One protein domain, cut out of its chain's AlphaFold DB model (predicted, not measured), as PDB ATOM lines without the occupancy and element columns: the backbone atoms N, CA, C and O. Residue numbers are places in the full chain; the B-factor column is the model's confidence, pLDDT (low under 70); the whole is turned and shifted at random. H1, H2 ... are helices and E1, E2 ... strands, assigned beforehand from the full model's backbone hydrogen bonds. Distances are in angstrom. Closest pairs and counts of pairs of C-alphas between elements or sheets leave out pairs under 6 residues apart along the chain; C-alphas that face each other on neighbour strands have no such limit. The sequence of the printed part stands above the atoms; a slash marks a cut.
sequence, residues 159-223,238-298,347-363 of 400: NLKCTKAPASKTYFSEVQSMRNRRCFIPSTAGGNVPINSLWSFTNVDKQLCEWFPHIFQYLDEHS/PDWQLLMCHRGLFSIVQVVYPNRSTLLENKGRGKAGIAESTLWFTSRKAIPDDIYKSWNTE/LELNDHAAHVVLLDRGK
ATOM      1  N   ASN A 159       8.704  50.075  33.404       38.50
ATOM      2  CA  ASN A 159       8.817  48.667  33.001       38.50
ATOM      3  C   ASN A 159       7.448  48.051  32.669       38.50
ATOM      4  O   ASN A 159       6.517  48.172  33.467       38.50
ATOM      5  N   LEU A 160       7.348  47.336  31.539       43.50
ATOM      6  CA  LEU A 160       6.230  46.431  31.247       43.50
ATOM      7  C   LEU A 160       6.513  45.073  31.907       43.50
ATOM      8  O   LEU A 160       7.545  44.451  31.633       43.50
ATOM      9  N   LYS A 161       5.607  44.577  32.756       33.12
ATOM     10  CA  LYS A 161       5.710  43.200  33.254       33.12
ATOM     11  C   LYS A 161       5.319  42.232  32.142       33.12
ATOM     12  O   LYS A 161       4.204  42.267  31.641       33.12
ATOM     13  N   CYS A 162       6.233  41.335  31.786       37.69
ATOM     14  CA  CYS A 162       5.900  40.134  31.033       37.69
ATOM     15  C   CYS A 162       5.318  39.117  32.018       37.69
ATOM     16  O   CYS A 162       6.054  38.624  32.880       37.69
ATOM     17  N   THR A 163       4.017  38.824  31.951       31.67
ATOM     18  CA  THR A 163       3.510  37.609  32.589       31.67
ATOM     19  C   THR A 163       4.115  36.431  31.851       31.67
ATOM     20  O   THR A 163       4.364  36.466  30.648       31.67
ATOM     21  N   LYS A 164       4.444  35.367  32.579       33.12
ATOM     22  CA  LYS A 164       4.956  34.155  31.940       33.12
ATOM     23  C   LYS A 164       3.940  33.724  30.882       33.12
ATOM     24  O   LYS A 164       2.790  33.458  31.226       33.12
ATOM     25  N   ALA A 165       4.370  33.678  29.620       36.03
ATOM     26  CA  ALA A 165       3.555  33.143  28.540       36.03
ATOM     27  C   ALA A 165       3.009  31.767  28.967       36.03
ATOM     28  O   ALA A 165       3.756  30.994  29.586       36.03
ATOM     29  N   PRO A 166       1.734  31.441  28.679       34.38
ATOM     30  CA  PRO A 166       1.237  30.094  28.909       34.38
ATOM     31  C   PRO A 166       2.175  29.107  28.210       34.38
ATOM     32  O   PRO A 166       2.592  29.337  27.073       34.38
ATOM     33  N   ALA A 167       2.527  28.025  28.908       43.62
ATOM     34  CA  ALA A 167       3.587  27.082  28.542       43.62
ATOM     35  C   ALA A 167       3.422  26.393  27.165       43.62
ATOM     36  O   ALA A 167       4.271  25.597  26.777       43.62
ATOM     37  N   SER A 168       2.349  26.684  26.425       41.88
ATOM     38  CA  SER A 168       1.960  26.026  25.179       41.88
ATOM     39  C   SER A 168       2.156  26.855  23.904       41.88
ATOM     40  O   SER A 168       2.066  26.287  22.817       41.88
ATOM     41  N   LYS A 169       2.439  28.166  23.976       49.78
ATOM     42  CA  LYS A 169       2.642  28.986  22.765       49.78
ATOM     43  C   LYS A 169       4.112  29.264  22.511       49.78
ATOM     44  O   LYS A 169       4.810  29.877  23.313       49.78
ATOM     45  N   THR A 170       4.587  28.804  21.358       60.66
ATOM     46  CA  THR A 170       5.963  29.046  20.933       60.66
ATOM     47  C   THR A 170       6.099  30.480  20.426       60.66
ATOM     48  O   THR A 170       5.175  31.028  19.824       60.66
ATOM     49  N   TYR A 171       7.278  31.079  20.606       64.25
ATOM     50  CA  TYR A 171       7.654  32.373  20.015       64.25
ATOM     51  C   TYR A 171       7.278  32.475  18.521       64.25
ATOM     52  O   TYR A 171       6.846  33.522  18.046       64.25
ATOM     53  N   PHE A 172       7.370  31.357  17.795       62.56
ATOM     54  CA  PHE A 172       6.980  31.256  16.392       62.56
ATOM     55  C   PHE A 172       5.490  31.511  16.144       62.56
ATOM     56  O   PHE A 172       5.167  32.190  15.173       62.56
ATOM     57  N   SER A 173       4.591  31.027  17.009       67.12
ATOM     58  CA  SER A 173       3.154  31.310  16.865       67.12
ATOM     59  C   SER A 173       2.835  32.797  17.023       67.12
ATOM     60  O   SER A 173       1.958  33.312  16.331       67.12
ATOM     61  N   GLU A 174       3.594  33.516  17.854       67.56
ATOM     62  CA  GLU A 174       3.391  34.954  18.026       67.56
ATOM     63  C   GLU A 174       3.961  35.752  16.858       67.56
ATOM     64  O   GLU A 174       3.309  36.654  16.339       67.56
ATOM     65  N   VAL A 175       5.159  35.391  16.393       68.38
ATOM     66  CA  VAL A 175       5.735  35.980  15.180       68.38
ATOM     67  C   VAL A 175       4.797  35.783  13.990       68.38
ATOM     68  O   VAL A 175       4.587  36.721  13.225       68.38
ATOM     69  N   GLN A 176       4.195  34.600  13.852       71.44
ATOM     70  CA  GLN A 176       3.218  34.339  12.800       71.44
ATOM     71  C   GLN A 176       1.955  35.193  12.979       71.44
ATOM     72  O   GLN A 176       1.520  35.830  12.028       71.44
ATOM     73  N   SER A 177       1.422  35.301  14.199       75.12
ATOM     74  CA  SER A 177       0.293  36.192  14.501       75.12
ATOM     75  C   SER A 177       0.589  37.650  14.115       75.12
ATOM     76  O   SER A 177      -0.208  38.285  13.425       75.12
ATOM     77  N   MET A 178       1.765  38.177  14.474       76.62
ATOM     78  CA  MET A 178       2.166  39.538  14.101       76.62
ATOM     79  C   MET A 178       2.375  39.699  12.590       76.62
ATOM     80  O   MET A 178       2.037  40.748  12.045       76.62
ATOM     81  N   ARG A 179       2.886  38.675  11.890       78.81
ATOM     82  CA  ARG A 179       2.978  38.672  10.416       78.81
ATOM     83  C   ARG A 179       1.605  38.767   9.772       78.81
ATOM     84  O   ARG A 179       1.405  39.620   8.912       78.81
ATOM     85  N   ASN A 180       0.669  37.944  10.229       78.25
ATOM     86  CA  ASN A 180      -0.688  37.880   9.694       78.25
ATOM     87  C   ASN A 180      -1.424  39.217   9.860       78.25
ATOM     88  O   ASN A 180      -2.214  39.613   9.006       78.25
ATOM     89  N   ARG A 181      -1.087  39.961  10.920       77.75
ATOM     90  CA  ARG A 181      -1.610  41.300  11.224       77.75
ATOM     91  C   ARG A 181      -0.748  42.441  10.674       77.75
ATOM     92  O   ARG A 181      -0.919  43.586  11.079       77.75
ATOM     93  N   ARG A 182       0.204  42.150   9.778       79.88
ATOM     94  CA  ARG A 182       1.098  43.136   9.137       79.88
ATOM     95  C   ARG A 182       1.923  43.985  10.114       79.88
ATOM     96  O   ARG A 182       2.298  45.104   9.793       79.88
ATOM     97  N   CYS A 183       2.235  43.449  11.291       83.31
ATOM     98  CA  CYS A 183       3.004  44.114  12.354       83.31
ATOM     99  C   CYS A 183       4.412  43.541  12.526       83.31
ATOM    100  O   CYS A 183       5.089  43.800  13.519       83.31
ATOM    101  N   PHE A 184       4.848  42.735  11.563       81.94
ATOM    102  CA  PHE A 184       6.143  42.082  11.573       81.94
ATOM    103  C   PHE A 184       6.777  42.197  10.195       81.94
ATOM    104  O   PHE A 184       6.196  41.750   9.205       81.94
ATOM    105  N   ILE A 185       7.998  42.719  10.146       77.94
ATOM    106  CA  ILE A 185       8.824  42.677   8.941       77.94
ATOM    107  C   ILE A 185       9.949  41.669   9.171       77.94
ATOM    108  O   ILE A 185      10.823  41.910  10.011       77.94
ATOM    109  N   PRO A 186       9.956  40.536   8.437       70.31
ATOM    110  CA  PRO A 186      11.109  39.656   8.428       70.31
ATOM    111  C   PRO A 186      12.259  40.375   7.739       70.31
ATOM    112  O   PRO A 186      12.099  40.898   6.636       70.31
ATOM    113  N   SER A 187      13.454  40.303   8.306       63.47
ATOM    114  CA  SER A 187      14.630  40.461   7.463       63.47
ATOM    115  C   SER A 187      14.733  39.227   6.583       63.47
ATOM    116  O   SER A 187      14.818  38.085   7.041       63.47
ATOM    117  N   THR A 188      14.631  39.473   5.289       53.88
ATOM    118  CA  THR A 188      14.628  38.439   4.269       53.88
ATOM    119  C   THR A 188      16.024  37.834   4.128       53.88
ATOM    120  O   THR A 188      17.039  38.459   4.452       53.88
ATOM    121  N   ALA A 189      16.084  36.596   3.630       37.25
ATOM    122  CA  ALA A 189      17.323  35.897   3.297       37.25
ATOM    123  C   ALA A 189      18.005  36.563   2.083       37.25
ATOM    124  O   ALA A 189      17.916  36.082   0.961       37.25
ATOM    125  N   GLY A 190      18.623  37.722   2.308       41.97
ATOM    126  CA  GLY A 190      19.255  38.555   1.281       41.97
ATOM    127  C   GLY A 190      19.259  40.051   1.607       41.97
ATOM    128  O   GLY A 190      20.061  40.790   1.047       41.97
ATOM    129  N   GLY A 191      18.429  40.499   2.555       44.41
ATOM    130  CA  GLY A 191      18.373  41.889   2.989       44.41
ATOM    131  C   GLY A 191      18.087  41.980   4.482       44.41
ATOM    132  O   GLY A 191      16.981  41.708   4.949       44.41
ATOM    133  N   ASN A 192      19.084  42.406   5.258       55.91
ATOM    134  CA  ASN A 192      18.770  43.093   6.510       55.91
ATOM    135  C   ASN A 192      17.931  44.313   6.132       55.91
ATOM    136  O   ASN A 192      18.311  44.985   5.177       55.91
ATOM    137  N   VAL A 193      16.859  44.624   6.867       63.09
ATOM    138  CA  VAL A 193      16.245  45.955   6.774       63.09
ATOM    139  C   VAL A 193      17.371  46.961   7.056       63.09
ATOM    140  O   VAL A 193      17.902  46.975   8.178       63.09
ATOM    141  N   PRO A 194      17.864  47.689   6.037       67.31
ATOM    142  CA  PRO A 194      19.100  48.427   6.182       67.31
ATOM    143  C   PRO A 194      18.781  49.685   6.977       67.31
ATOM    144  O   PRO A 194      18.085  50.576   6.503       67.31
ATOM    145  N   ILE A 195      19.288  49.752   8.206       72.88
ATOM    146  CA  ILE A 195      19.246  50.990   8.982       72.88
ATOM    147  C   ILE A 195      20.320  51.891   8.386       72.88
ATOM    148  O   ILE A 195      21.511  51.701   8.637       72.88
ATOM    149  N   ASN A 196      19.896  52.823   7.536       75.50
ATOM    150  CA  ASN A 196      20.806  53.726   6.846       75.50
ATOM    151  C   ASN A 196      21.504  54.640   7.856       75.50
ATOM    152  O   ASN A 196      20.859  55.218   8.732       75.50
ATOM    153  N   SER A 197      22.819  54.797   7.700       73.12
ATOM    154  CA  SER A 197      23.670  55.539   8.624       73.12
ATOM    155  C   SER A 197      23.337  57.021   8.781       73.12
ATOM    156  O   SER A 197      23.749  57.625   9.770       73.12
ATOM    157  N   LEU A 198      22.568  57.586   7.853       86.25
ATOM    158  CA  LEU A 198      22.195  58.998   7.809       86.25
ATOM    159  C   LEU A 198      20.748  59.258   8.255       86.25
ATOM    160  O   LEU A 198      20.248  60.371   8.095       86.25
ATOM    161  N   TRP A 199      20.040  58.258   8.792       88.25
ATOM    162  CA  TRP A 199      18.653  58.453   9.214       88.25
ATOM    163  C   TRP A 199      18.527  59.370  10.434       88.25
ATOM    164  O   TRP A 199      18.901  59.021  11.560       88.25
ATOM    165  N   SER A 200      17.916  60.533  10.195       92.25
ATOM    166  CA  SER A 200      17.332  61.373  11.237       92.25
ATOM    167  C   SER A 200      16.047  60.743  11.789       92.25
ATOM    168  O   SER A 200      15.512  59.801  11.205       92.25
ATOM    169  N   PHE A 201      15.514  61.293  12.883       91.56
ATOM    170  CA  PHE A 201      14.199  60.893  13.393       91.56
ATOM    171  C   PHE A 201      13.110  60.973  12.312       91.56
ATOM    172  O   PHE A 201      12.365  60.019  12.142       91.56
ATOM    173  N   THR A 202      13.066  62.047  11.518       91.44
ATOM    174  CA  THR A 202      12.073  62.207  10.443       91.44
ATOM    175  C   THR A 202      12.181  61.102   9.393       91.44
ATOM    176  O   THR A 202      11.173  60.657   8.852       91.44
ATOM    177  N   ASN A 203      13.400  60.634   9.105       91.19
ATOM    178  CA  ASN A 203      13.603  59.499   8.206       91.19
ATOM    179  C   ASN A 203      13.084  58.200   8.829       91.19
ATOM    180  O   ASN A 203      12.438  57.427   8.131       91.19
ATOM    181  N   VAL A 204      13.361  57.969  10.117       89.69
ATOM    182  CA  VAL A 204      12.875  56.789  10.850       89.69
ATOM    183  C   VAL A 204      11.351  56.775  10.893       89.69
ATOM    184  O   VAL A 204      10.746  55.770  10.543       89.69
ATOM    185  N   ASP A 205      10.741  57.892  11.277       91.00
ATOM    186  CA  ASP A 205       9.295  58.060  11.377       91.00
ATOM    187  C   ASP A 205       8.612  57.800  10.031       91.00
ATOM    188  O   ASP A 205       7.777  56.905   9.920       91.00
ATOM    189  N   LYS A 206       9.077  58.470   8.968       90.25
ATOM    190  CA  LYS A 206       8.580  58.241   7.607       90.25
ATOM    191  C   LYS A 206       8.696  56.771   7.198       90.25
ATOM    192  O   LYS A 206       7.759  56.214   6.634       90.25
ATOM    193  N   GLN A 207       9.835  56.142   7.484       88.81
ATOM    194  CA  GLN A 207      10.065  54.751   7.117       88.81
ATOM    195  C   GLN A 207       9.143  53.790   7.883       88.81
ATOM    196  O   GLN A 207       8.667  52.817   7.298       88.81
ATOM    197  N   LEU A 208       8.863  54.060   9.161       88.50
ATOM    198  CA  LEU A 208       7.902  53.292   9.951       88.50
ATOM    199  C   LEU A 208       6.475  53.445   9.409       88.50
ATOM    200  O   LEU A 208       5.775  52.439   9.302       88.50
ATOM    201  N   CYS A 209       6.075  54.651   8.996       88.94
ATOM    202  CA  CYS A 209       4.787  54.881   8.335       88.94
ATOM    203  C   CYS A 209       4.658  54.080   7.031       88.94
ATOM    204  O   CYS A 209       3.608  53.505   6.757       88.94
ATOM    205  N   GLU A 210       5.731  54.007   6.237       87.19
ATOM    206  CA  GLU A 210       5.766  53.213   5.000       87.19
ATOM    207  C   GLU A 210       5.697  51.702   5.274       87.19
ATOM    208  O   GLU A 210       5.065  50.957   4.527       87.19
ATOM    209  N   TRP A 211       6.345  51.240   6.342       85.62
ATOM    210  CA  TRP A 211       6.375  49.833   6.736       85.62
ATOM    211  C   TRP A 211       5.070  49.344   7.362       85.62
ATOM    212  O   TRP A 211       4.682  48.197   7.139       85.62
ATOM    213  N   PHE A 212       4.385  50.202   8.115       88.12
ATOM    214  CA  PHE A 212       3.199  49.844   8.894       88.12
ATOM    215  C   PHE A 212       2.017  50.785   8.621       88.12
ATOM    216  O   PHE A 212       1.464  51.370   9.556       88.12
ATOM    217  N   PRO A 213       1.576  50.923   7.358       88.69
ATOM    218  CA  PRO A 213       0.633  51.967   6.962       88.69
ATOM    219  C   PRO A 213      -0.698  51.908   7.722       88.69
ATOM    220  O   PRO A 213      -1.216  52.946   8.104       88.69
ATOM    221  N   HIS A 214      -1.222  50.711   8.013       88.38
ATOM    222  CA  HIS A 214      -2.494  50.535   8.738       88.38
ATOM    223  C   HIS A 214      -2.427  51.040  10.180       88.38
ATOM    224  O   HIS A 214      -3.357  51.683  10.663       88.38
ATOM    225  N   ILE A 215      -1.297  50.793  10.848       88.31
ATOM    226  CA  ILE A 215      -1.059  51.244  12.221       88.31
ATOM    227  C   ILE A 215      -1.019  52.767  12.244       88.31
ATOM    228  O   ILE A 215      -1.735  53.393  13.018       88.31
ATOM    229  N   PHE A 216      -0.202  53.363  11.378       89.06
ATOM    230  CA  PHE A 216      -0.011  54.808  11.355       89.06
ATOM    231  C   PHE A 216      -1.243  55.556  10.845       89.06
ATOM    232  O   PHE A 216      -1.574  56.592  11.406       89.06
ATOM    233  N   GLN A 217      -1.994  54.994   9.895       89.69
ATOM    234  CA  GLN A 217      -3.291  55.537   9.493       89.69
ATOM    235  C   GLN A 217      -4.259  55.594  10.681       89.69
ATOM    236  O   GLN A 217      -4.869  56.633  10.927       89.69
ATOM    237  N   TYR A 218      -4.370  54.508  11.453       89.38
ATOM    238  CA  TYR A 218      -5.213  54.494  12.646       89.38
ATOM    239  C   TYR A 218      -4.759  55.536  13.674       89.38
ATOM    240  O   TYR A 218      -5.587  56.274  14.211       89.38
ATOM    241  N   LEU A 219      -3.449  55.620  13.932       87.94
ATOM    242  CA  LEU A 219      -2.883  56.599  14.861       87.94
ATOM    243  C   LEU A 219      -3.150  58.037  14.407       87.94
ATOM    244  O   LEU A 219      -3.513  58.857  15.249       87.94
ATOM    245  N   ASP A 220      -3.044  58.324  13.109       87.69
ATOM    246  CA  ASP A 220      -3.326  59.636  12.527       87.69
ATOM    247  C   ASP A 220      -4.810  60.010  12.656       87.69
ATOM    248  O   ASP A 220      -5.129  61.113  13.108       87.69
ATOM    249  N   GLU A 221      -5.722  59.095  12.313       87.81
ATOM    250  CA  GLU A 221      -7.180  59.285  12.411       87.81
ATOM    251  C   GLU A 221      -7.640  59.523  13.852       87.81
ATOM    252  O   GLU A 221      -8.533  60.330  14.108       87.81
ATOM    253  N   HIS A 222      -6.989  58.849  14.800       83.12
ATOM    254  CA  HIS A 222      -7.291  58.932  16.228       83.12
ATOM    255  C   HIS A 222      -6.325  59.862  16.964       83.12
ATOM    256  O   HIS A 222      -6.308  59.921  18.203       83.12
ATOM    257  N   SER A 223      -5.502  60.613  16.231       79.44
ATOM    258  CA  SER A 223      -4.672  61.655  16.807       79.44
ATOM    259  C   SER A 223      -5.596  62.776  17.296       79.44
ATOM    260  O   SER A 223      -6.456  63.276  16.577       79.44
ATOM    261  N   PRO A 238       6.341  61.565  19.180       85.88
ATOM    262  CA  PRO A 238       5.824  60.602  18.213       85.88
ATOM    263  C   PRO A 238       4.731  59.740  18.842       85.88
ATOM    264  O   PRO A 238       4.843  59.362  20.011       85.88
ATOM    265  N   ASP A 239       3.721  59.363  18.056       86.38
ATOM    266  CA  ASP A 239       2.653  58.443  18.477       86.38
ATOM    267  C   ASP A 239       3.152  57.006  18.715       86.38
ATOM    268  O   ASP A 239       2.389  56.136  19.138       86.38
ATOM    269  N   TRP A 240       4.448  56.766  18.517       90.19
ATOM    270  CA  TRP A 240       5.147  55.522  18.800       90.19
ATOM    271  C   TRP A 240       6.362  55.739  19.713       90.19
ATOM    272  O   TRP A 240       6.861  56.851  19.898       90.19
ATOM    273  N   GLN A 241       6.841  54.658  20.322       91.44
ATOM    274  CA  GLN A 241       8.028  54.625  21.171       91.44
ATOM    275  C   GLN A 241       8.862  53.384  20.867       91.44
ATOM    276  O   GLN A 241       8.324  52.321  20.564       91.44
ATOM    277  N   LEU A 242      10.182  53.524  20.971       91.62
ATOM    278  CA  LEU A 242      11.104  52.402  20.855       91.62
ATOM    279  C   LEU A 242      11.145  51.624  22.176       91.62
ATOM    280  O   LEU A 242      11.275  52.208  23.256       91.62
ATOM    281  N   LEU A 243      11.062  50.305  22.071       88.44
ATOM    282  CA  LEU A 243      11.196  49.367  23.169       88.44
ATOM    283  C   LEU A 243      12.540  48.646  23.085       88.44
ATOM    284  O   LEU A 243      13.048  48.321  22.013       88.44
ATOM    285  N   MET A 244      13.079  48.346  24.255       84.81
ATOM    286  CA  MET A 244      14.249  47.501  24.442       84.81
ATOM    287  C   MET A 244      13.807  46.232  25.173       84.81
ATOM    288  O   MET A 244      13.092  46.303  26.171       84.81
ATOM    289  N   CYS A 245      14.206  45.073  24.646       79.06
ATOM    290  CA  CYS A 245      13.925  43.772  25.245       79.06
ATOM    291  C   CYS A 245      15.178  43.261  25.955       79.06
ATOM    292  O   CYS A 245      16.188  42.973  25.313       79.06
ATOM    293  N   HIS A 246      15.122  43.139  27.278       74.44
ATOM    294  CA  HIS A 246      16.207  42.591  28.082       74.44
ATOM    295  C   HIS A 246      15.698  41.398  28.888       74.44
ATOM    296  O   HIS A 246      14.868  41.546  29.782       74.44
ATOM    297  N   ARG A 247      16.212  40.198  28.579       74.00
ATOM    298  CA  ARG A 247      15.825  38.935  29.241       74.00
ATOM    299  C   ARG A 247      14.309  38.676  29.214       74.00
ATOM    300  O   ARG A 247      13.742  38.205  30.195       74.00
ATOM    301  N   GLY A 248      13.658  39.005  28.096       71.06
ATOM    302  CA  GLY A 248      12.213  38.830  27.912       71.06
ATOM    303  C   GLY A 248      11.341  39.904  28.571       71.06
ATOM    304  O   GLY A 248      10.120  39.780  28.545       71.06
ATOM    305  N   LEU A 249      11.944  40.946  29.151       75.44
ATOM    306  CA  LEU A 249      11.234  42.111  29.672       75.44
ATOM    307  C   LEU A 249      11.380  43.288  28.714       75.44
ATOM    308  O   LEU A 249      12.481  43.563  28.238       75.44
ATOM    309  N   PHE A 250      10.275  43.993  28.477       82.19
ATOM    310  CA  PHE A 250      10.248  45.195  27.654       82.19
ATOM    311  C   PHE A 250      10.283  46.449  28.525       82.19
ATOM    312  O   PHE A 250       9.520  46.583  29.485       82.19
ATOM    313  N   SER A 251      11.135  47.396  28.154       86.88
ATOM    314  CA  SER A 251      11.145  48.744  28.722       86.88
ATOM    315  C   SER A 251      11.204  49.786  27.610       86.88
ATOM    316  O   SER A 251      11.746  49.526  26.533       86.88
ATOM    317  N   ILE A 252      10.648  50.974  27.856       88.56
ATOM    318  CA  ILE A 252      10.758  52.089  26.909       88.56
ATOM    319  C   ILE A 252      12.195  52.611  26.897       88.56
ATOM    320  O   ILE A 252      12.765  52.921  27.945       88.56
ATOM    321  N   VAL A 253      12.746  52.803  25.701       88.31
ATOM    322  CA  VAL A 253      13.970  53.582  25.511       88.31
ATOM    323  C   VAL A 253      13.649  55.056  25.769       88.31
ATOM    324  O   VAL A 253      12.788  55.630  25.101       88.31
ATOM    325  N   GLN A 254      14.337  55.694  26.722       90.19
ATOM    326  CA  GLN A 254      14.104  57.093  27.128       90.19
ATOM    327  C   GLN A 254      14.623  58.124  26.101       90.19
ATOM    328  O   GLN A 254      15.272  59.108  26.448       90.19
ATOM    329  N   VAL A 255      14.341  57.905  24.818       86.38
ATOM    330  CA  VAL A 255      14.677  58.800  23.710       86.38
ATOM    331  C   VAL A 255      13.386  59.169  22.993       86.38
ATOM    332  O   VAL A 255      12.715  58.318  22.419       86.38
ATOM    333  N   VAL A 256      13.034  60.456  23.039       87.25
ATOM    334  CA  VAL A 256      11.772  60.962  22.472       87.25
ATOM    335  C   VAL A 256      11.756  60.868  20.951       87.25
ATOM    336  O   VAL A 256      10.728  60.517  20.385       87.25
ATOM    337  N   TYR A 257      12.890  61.148  20.308       90.31
ATOM    338  CA  TYR A 257      13.037  61.172  18.854       90.31
ATOM    339  C   TYR A 257      14.165  60.221  18.434       90.31
ATOM    340  O   TYR A 257      15.294  60.672  18.214       90.31
ATOM    341  N   PRO A 258      13.910  58.898  18.384       89.12
ATOM    342  CA  PRO A 258      14.929  57.919  18.033       89.12
ATOM    343  C   PRO A 258      15.496  58.197  16.643       89.12
ATOM    344  O   PRO A 258      14.758  58.366  15.675       89.12
ATOM    345  N   ASN A 259      16.820  58.233  16.549       90.75
ATOM    346  CA  ASN A 259      17.537  58.342  15.284       90.75
ATOM    347  C   ASN A 259      18.269  57.029  14.986       90.75
ATOM    348  O   ASN A 259      18.167  56.053  15.734       90.75
ATOM    349  N   ARG A 260      19.056  57.008  13.909       87.31
ATOM    350  CA  ARG A 260      19.885  55.853  13.556       87.31
ATOM    351  C   ARG A 260      20.737  55.323  14.713       87.31
ATOM    352  O   ARG A 260      20.769  54.112  14.905       87.31
ATOM    353  N   SER A 261      21.431  56.181  15.457       86.94
ATOM    354  CA  SER A 261      22.297  55.741  16.559       86.94
ATOM    355  C   SER A 261      21.482  55.047  17.646       86.94
ATOM    356  O   SER A 261      21.822  53.937  18.043       86.94
ATOM    357  N   THR A 262      20.335  55.626  18.019       90.12
ATOM    358  CA  THR A 262      19.403  55.006  18.972       90.12
ATOM    359  C   THR A 262      18.923  53.643  18.482       90.12
ATOM    360  O   THR A 262      18.904  52.683  19.251       90.12
ATOM    361  N   LEU A 263      18.559  53.537  17.200       87.19
ATOM    362  CA  LEU A 263      18.146  52.264  16.624       87.19
ATOM    363  C   LEU A 263      19.290  51.255  16.616       87.19
ATOM    364  O   LEU A 263      19.032  50.103  16.901       87.19
ATOM    365  N   LEU A 264      20.534  51.636  16.319       82.19
ATOM    366  CA  LEU A 264      21.661  50.696  16.309       82.19
ATOM    367  C   LEU A 264      22.054  50.206  17.703       82.19
ATOM    368  O   LEU A 264      22.359  49.030  17.857       82.19
ATOM    369  N   GLU A 265      22.017  51.075  18.709       83.56
ATOM    370  CA  GLU A 265      22.314  50.711  20.102       83.56
ATOM    371  C   GLU A 265      21.292  49.720  20.667       83.56
ATOM    372  O   GLU A 265      21.645  48.824  21.436       83.56
ATOM    373  N   ASN A 266      20.031  49.871  20.255       82.75
ATOM    374  CA  ASN A 266      18.914  49.025  20.673       82.75
ATOM    375  C   ASN A 266      18.599  47.918  19.663       82.75
ATOM    376  O   ASN A 266      17.770  47.048  19.933       82.75
ATOM    377  N   LYS A 267      19.269  47.922  18.506       74.88
ATOM    378  CA  LYS A 267      19.231  46.822  17.556       74.88
ATOM    379  C   LYS A 267      19.957  45.691  18.238       74.88
ATOM    380  O   LYS A 267      21.145  45.767  18.546       74.88
ATOM    381  N   GLY A 268      19.194  44.652  18.494       66.31
ATOM    382  CA  GLY A 268      19.678  43.458  19.128       66.31
ATOM    383  C   GLY A 268      21.009  42.917  18.572       66.31
ATOM    384  O   GLY A 268      21.378  43.169  17.421       66.31
ATOM    385  N   ARG A 269      21.771  42.178  19.390       64.50
ATOM    386  CA  ARG A 269      23.134  41.759  19.012       64.50
ATOM    387  C   ARG A 269      23.074  40.706  17.907       64.50
ATOM    388  O   ARG A 269      22.296  39.769  17.994       64.50
ATOM    389  N   GLY A 270      23.970  40.772  16.920       52.41
ATOM    390  CA  GLY A 270      23.963  39.843  15.772       52.41
ATOM    391  C   GLY A 270      24.123  38.349  16.111       52.41
ATOM    392  O   GLY A 270      23.861  37.500  15.264       52.41
ATOM    393  N   LYS A 271      24.543  38.015  17.339       57.31
ATOM    394  CA  LYS A 271      24.652  36.635  17.854       57.31
ATOM    395  C   LYS A 271      23.522  36.236  18.800       57.31
ATOM    396  O   LYS A 271      23.518  35.110  19.294       57.31
ATOM    397  N   ALA A 272      22.617  37.157  19.086       58.75
ATOM    398  CA  ALA A 272      21.534  36.946  20.015       58.75
ATOM    399  C   ALA A 272      20.410  36.124  19.365       58.75
ATOM    400  O   ALA A 272      20.391  35.902  18.148       58.75
ATOM    401  N   GLY A 273      19.476  35.625  20.174       54.72
ATOM    402  CA  GLY A 273      18.254  35.017  19.641       54.72
ATOM    403  C   GLY A 273      17.462  36.017  18.788       54.72
ATOM    404  O   GLY A 273      17.715  37.217  18.841       54.72
ATOM    405  N   ILE A 274      16.477  35.542  18.023       57.16
ATOM    406  CA  ILE A 274      15.611  36.399  17.185       57.16
ATOM    407  C   ILE A 274      14.979  37.517  18.036       57.16
ATOM    408  O   ILE A 274      15.081  38.693  17.696       57.16
ATOM    409  N   ALA A 275      14.462  37.174  19.223       54.97
ATOM    410  CA  ALA A 275      13.895  38.130  20.179       54.97
ATOM    411  C   ALA A 275      14.877  39.238  20.616       54.97
ATOM    412  O   ALA A 275      14.473  40.376  20.849       54.97
ATOM    413  N   GLU A 276      16.164  38.905  20.690       55.31
ATOM    414  CA  GLU A 276      17.256  39.785  21.106       55.31
ATOM    415  C   GLU A 276      18.037  40.358  19.913       55.31
ATOM    416  O   GLU A 276      19.079  40.960  20.140       55.31
ATOM    417  N   SER A 277      17.579  40.140  18.672       67.19
ATOM    418  CA  SER A 277      18.132  40.658  17.399       67.19
ATOM    419  C   SER A 277      17.153  41.599  16.685       67.19
ATOM    420  O   SER A 277      17.349  41.959  15.525       67.19
ATOM    421  N   THR A 278      16.092  41.976  17.393       76.56
ATOM    422  CA  THR A 278      14.886  42.598  16.862       76.56
ATOM    423  C   THR A 278      14.722  44.009  17.413       76.56
ATOM    424  O   THR A 278      14.978  44.241  18.596       76.56
ATOM    425  N   LEU A 279      14.265  44.938  16.572       85.25
ATOM    426  CA  LEU A 279      13.755  46.225  17.045       85.25
ATOM    427  C   LEU A 279      12.265  46.111  17.342       85.25
ATOM    428  O   LEU A 279      11.503  45.560  16.544       85.25
ATOM    429  N   TRP A 280      11.881  46.665  18.483       86.06
ATOM    430  CA  TRP A 280      10.531  46.603  19.010       86.06
ATOM    431  C   TRP A 280       9.989  48.019  19.145       86.06
ATOM    432  O   TRP A 280      10.637  48.871  19.743       86.06
ATOM    433  N   PHE A 281       8.804  48.278  18.611       89.94
ATOM    434  CA  PHE A 281       8.133  49.571  18.735       89.94
ATOM    435  C   PHE A 281       6.772  49.373  19.379       89.94
ATOM    436  O   PHE A 281       6.171  48.321  19.214       89.94
ATOM    437  N   THR A 282       6.272  50.374  20.089       89.38
ATOM    438  CA  THR A 282       4.900  50.389  20.604       89.38
ATOM    439  C   THR A 282       4.216  51.680  20.217       89.38
ATOM    440  O   THR A 282       4.861  52.728  20.198       89.38
ATOM    441  N   SER A 283       2.914  51.638  19.965       89.12
ATOM    442  CA  SER A 283       2.107  52.856  19.937       89.12
ATOM    443  C   SER A 283       1.936  53.416  21.356       89.12
ATOM    444  O   SER A 283       1.895  52.670  22.336       89.12
ATOM    445  N   ARG A 284       1.824  54.742  21.481       83.69
ATOM    446  CA  ARG A 284       1.446  55.420  22.736       83.69
ATOM    447  C   ARG A 284      -0.034  55.269  23.043       83.69
ATOM    448  O   ARG A 284      -0.437  55.305  24.201       83.69
ATOM    449  N   LYS A 285      -0.840  55.158  21.990       82.88
ATOM    450  CA  LYS A 285      -2.276  54.930  22.080       82.88
ATOM    451  C   LYS A 285      -2.573  53.457  21.914       82.88
ATOM    452  O   LYS A 285      -1.998  52.795  21.049       82.88
ATOM    453  N   ALA A 286      -3.498  52.976  22.732       81.44
ATOM    454  CA  ALA A 286      -4.115  51.679  22.537       81.44
ATOM    455  C   ALA A 286      -4.683  51.601  21.120       81.44
ATOM    456  O   ALA A 286      -5.388  52.514  20.695       81.44
ATOM    457  N   ILE A 287      -4.410  50.504  20.432       82.50
ATOM    458  CA  ILE A 287      -5.193  50.112  19.266       82.50
ATOM    459  C   ILE A 287      -6.177  49.062  19.793       82.50
ATOM    460  O   ILE A 287      -5.764  48.170  20.529       82.50
ATOM    461  N   PRO A 288      -7.483  49.184  19.558       84.75
ATOM    462  CA  PRO A 288      -8.432  48.163  19.977       84.75
ATOM    463  C   PRO A 288      -8.192  46.823  19.261       84.75
ATOM    464  O   PRO A 288      -7.764  46.788  18.104       84.75
ATOM    465  N   ASP A 289      -8.454  45.707  19.942       80.19
ATOM    466  CA  ASP A 289      -8.217  44.362  19.398       80.19
ATOM    467  C   ASP A 289      -9.074  44.050  18.168       80.19
ATOM    468  O   ASP A 289      -8.649  43.302  17.292       80.19
ATOM    469  N   ASP A 290     -10.283  44.600  18.090       83.75
ATOM    470  CA  ASP A 290     -11.180  44.491  16.939       83.75
ATOM    471  C   ASP A 290     -10.593  45.178  15.701       83.75
ATOM    472  O   ASP A 290     -10.557  44.574  14.627       83.75
ATOM    473  N   ILE A 291     -10.025  46.377  15.867       86.00
ATOM    474  CA  ILE A 291      -9.277  47.067  14.808       86.00
ATOM    475  C   ILE A 291      -8.076  46.223  14.389       86.00
ATOM    476  O   ILE A 291      -7.869  45.974  13.202       86.00
ATOM    477  N   TYR A 292      -7.328  45.700  15.359       78.44
ATOM    478  CA  TYR A 292      -6.157  44.875  15.087       78.44
ATOM    479  C   TYR A 292      -6.504  43.576  14.338       78.44
ATOM    480  O   TYR A 292      -5.796  43.164  13.417       78.44
ATOM    481  N   LYS A 293      -7.629  42.941  14.690       82.00
ATOM    482  CA  LYS A 293      -8.177  41.760  14.004       82.00
ATOM    483  C   LYS A 293      -8.650  42.083  12.587       82.00
ATOM    484  O   LYS A 293      -8.493  41.236  11.713       82.00
ATOM    485  N   SER A 294      -9.169  43.289  12.347       86.19
ATOM    486  CA  SER A 294      -9.631  43.718  11.018       86.19
ATOM    487  C   SER A 294      -8.512  43.802   9.974       86.19
ATOM    488  O   SER A 294      -8.772  43.697   8.778       86.19
ATOM    489  N   TRP A 295      -7.254  43.939  10.409       84.94
ATOM    490  CA  TRP A 295      -6.085  43.977   9.522       84.94
ATOM    491  C   TRP A 295      -5.543  42.600   9.152       84.94
ATOM    492  O   TRP A 295      -4.604  42.507   8.357       84.94
ATOM    493  N   ASN A 296      -6.089  41.537   9.745       79.44
ATOM    494  CA  ASN A 296      -5.647  40.186   9.466       79.44
ATOM    495  C   ASN A 296      -5.959  39.823   8.008       79.44
ATOM    496  O   ASN A 296      -7.101  39.917   7.565       79.44
ATOM    497  N   THR A 297      -4.935  39.418   7.261       65.12
ATOM    498  CA  THR A 297      -5.071  39.108   5.831       65.12
ATOM    499  C   THR A 297      -5.257  37.633   5.518       65.12
ATOM    500  O   THR A 297      -5.484  37.295   4.359       65.12
ATOM    501  N   GLU A 298      -5.132  36.747   6.505       67.06
ATOM    502  CA  GLU A 298      -5.467  35.344   6.276       67.06
ATOM    503  C   GLU A 298      -6.991  35.171   6.255       67.06
ATOM    504  O   GLU A 298      -7.674  35.691   7.144       67.06
ATOM    505  N   LEU A 347       1.983  39.781  28.008       26.42
ATOM    506  CA  LEU A 347       2.583  40.823  28.825       26.42
ATOM    507  C   LEU A 347       1.438  41.285  29.722       26.42
ATOM    508  O   LEU A 347       0.363  41.539  29.188       26.42
ATOM    509  N   GLU A 348       1.624  41.340  31.040       23.44
ATOM    510  CA  GLU A 348       0.598  41.734  32.014       23.44
ATOM    511  C   GLU A 348       0.362  43.247  31.865       23.44
ATOM    512  O   GLU A 348       0.779  44.079  32.669       23.44
ATOM    513  N   LEU A 349      -0.234  43.603  30.735       28.95
ATOM    514  CA  LEU A 349      -0.839  44.867  30.404       28.95
ATOM    515  C   LEU A 349      -2.282  44.704  30.855       28.95
ATOM    516  O   LEU A 349      -3.085  44.114  30.139       28.95
ATOM    517  N   ASN A 350      -2.574  45.120  32.088       24.19
ATOM    518  CA  ASN A 350      -3.930  45.106  32.638       24.19
ATOM    519  C   ASN A 350      -4.907  45.732  31.636       24.19
ATOM    520  O   ASN A 350      -4.864  46.947  31.471       24.19
ATOM    521  N   ASP A 351      -5.725  44.885  31.002       27.94
ATOM    522  CA  ASP A 351      -6.944  45.071  30.190       27.94
ATOM    523  C   ASP A 351      -7.092  46.267  29.235       27.94
ATOM    524  O   ASP A 351      -8.055  46.335  28.475       27.94
ATOM    525  N   HIS A 352      -6.129  47.175  29.156       26.69
ATOM    526  CA  HIS A 352      -6.155  48.336  28.296       26.69
ATOM    527  C   HIS A 352      -4.723  48.691  27.879       26.69
ATOM    528  O   HIS A 352      -3.913  49.137  28.688       26.69
ATOM    529  N   ALA A 353      -4.487  48.597  26.568       30.95
ATOM    530  CA  ALA A 353      -3.524  49.394  25.809       30.95
ATOM    531  C   ALA A 353      -2.049  48.945  25.739       30.95
ATOM    532  O   ALA A 353      -1.298  49.068  26.696       30.95
ATOM    533  N   ALA A 354      -1.636  48.525  24.532       29.61
ATOM    534  CA  ALA A 354      -0.419  48.896  23.776       29.61
ATOM    535  C   ALA A 354      -0.074  47.767  22.784       29.61
ATOM    536  O   ALA A 354       0.117  46.628  23.202       29.61
ATOM    537  N   HIS A 355       0.021  48.067  21.480       37.59
ATOM    538  CA  HIS A 355       0.384  47.074  20.453       37.59
ATOM    539  C   HIS A 355       1.833  47.236  20.014       37.59
ATOM    540  O   HIS A 355       2.308  48.355  19.807       37.59
ATOM    541  N   VAL A 356       2.517  46.102  19.866       40.72
ATOM    542  CA  VAL A 356       3.955  46.018  19.608       40.72
ATOM    543  C   VAL A 356       4.221  45.658  18.142       40.72
ATOM    544  O   VAL A 356       3.579  44.775  17.580       40.72
ATOM    545  N   VAL A 357       5.190  46.332  17.526       41.84
ATOM    546  CA  VAL A 357       5.601  46.164  16.127       41.84
ATOM    547  C   VAL A 357       7.045  45.671  16.060       41.84
ATOM    548  O   VAL A 357       7.891  46.125  16.835       41.84
ATOM    549  N   LEU A 358       7.323  44.748  15.134       43.38
ATOM    550  CA  LEU A 358       8.547  43.949  15.114       43.38
ATOM    551  C   LEU A 358       9.350  44.083  13.807       43.38
ATOM    552  O   LEU A 358       8.825  43.844  12.719       43.38
ATOM    553  N   LEU A 359      10.650  44.385  13.918       41.94
ATOM    554  CA  LEU A 359      11.625  44.273  12.820       41.94
ATOM    555  C   LEU A 359      12.679  43.205  13.141       41.94
ATOM    556  O   LEU A 359      13.529  43.423  14.006       41.94
ATOM    557  N   ASP A 360      12.630  42.065  12.451       35.53
ATOM    558  CA  ASP A 360      13.557  40.946  12.662       35.53
ATOM    559  C   ASP A 360      14.815  41.084  11.785       35.53
ATOM    560  O   ASP A 360      14.773  41.715  10.730       35.53
ATOM    561  N   ARG A 361      15.926  40.459  12.194       36.69
ATOM    562  CA  ARG A 361      17.163  40.270  11.426       36.69
ATOM    563  C   ARG A 361      17.323  38.778  11.084       36.69
ATOM    564  O   ARG A 361      17.656  37.964  11.940       36.69
ATOM    565  N   GLY A 362      17.131  38.411   9.822       32.03
ATOM    566  CA  GLY A 362      17.188  37.042   9.347       32.03
ATOM    567  C   GLY A 362      18.610  36.504   9.437       32.03
ATOM    568  O   GLY A 362      19.580  37.173   9.077       32.03
ATOM    569  N   LYS A 363      18.745  35.255   9.890       37.94
ATOM    570  CA  LYS A 363      19.982  34.490   9.720       37.94
ATOM    571  C   LYS A 363      20.091  34.064   8.258       37.94
ATOM    572  O   LYS A 363      19.339  33.205   7.804       37.94
TER     573      LYS A 363
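This is residues 159 to 223, 238 to 298 and 347 to 363 of the 400 residues of an uncharacterized protein of Pisolithus microcarpus 441 (UniProt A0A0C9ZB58). A small, strongly twisted four-stranded sheet runs through the middle, and five short helices are spread round it without touching one another. H4 lies over one face, H1, H2 and H3 only graze the sheet, and H5 is off it. The printed part has 143 residues, ordered H1 H2 H3 E1 E2 H4 E3 H5 E4; the sheet, E2 E1 E3 E4, is antiparallel. The class is mixed, helices and strands, with under half of the residues in named elements. It is compact, with a radius of gyration of the C-alphas of 14.7 A and spans of 38 by 37 by 32 A.

E1, residues 240 to 246, and E3, residues 279 to 283, are antiparallel inner strands, with N 241 and O 282 2.8 A apart. Edge strand E2, residues 249 to 252, forms a hairpin with E1, with N 244 and O 251 2.9 A apart. Edge strand E4, residues 356 to 359, is antiparallel to E3, with N 281 and O 357 2.9 A apart. H4, residues 260 to 266, is on the sheet; its closest C-alphas to E1 are those of Asn 266 and Met 244, 6.2 A. E2, H4 and E3 form a split strand-helix-strand unit, two same-way strands with E1 between them, its crossover right-handed. H2, residues 201 to 211, and H3, residues 213 to 221, are close but not clearly touching, C-alphas 209 and 216 being closest at 5.7 A. H3 and H5, residues 289 to 294, are near each other, with 6 pairs of C-alphas within 10 A. H1, residues 171 to 180, comes closest to E4 at the C-alphas of Met 178 and Val 357, 7.7 A. In these five helices every O i to N i+4 pair is within hydrogen-bond range.

H1 begins at C-alpha 171 (7.654, 32.373, 20.015) and is 14.4 A long; H2 is 15.1 A and E1 19.4 A. E4 ends at C-alpha 359 (11.625, 44.273, 12.820).

C-alphas 168 and 198 are farthest apart, 42.4 A. Residues 224 to 237 and 299 to 346 are not printed, leaving gaps of 10.6 A and 24.6 A. The links H1 to H2 and H4 to E3 are long. Mean pLDDT of the printed part is 70.2; 54 residues are under 70, among them 159 to 175 and 347 to 363.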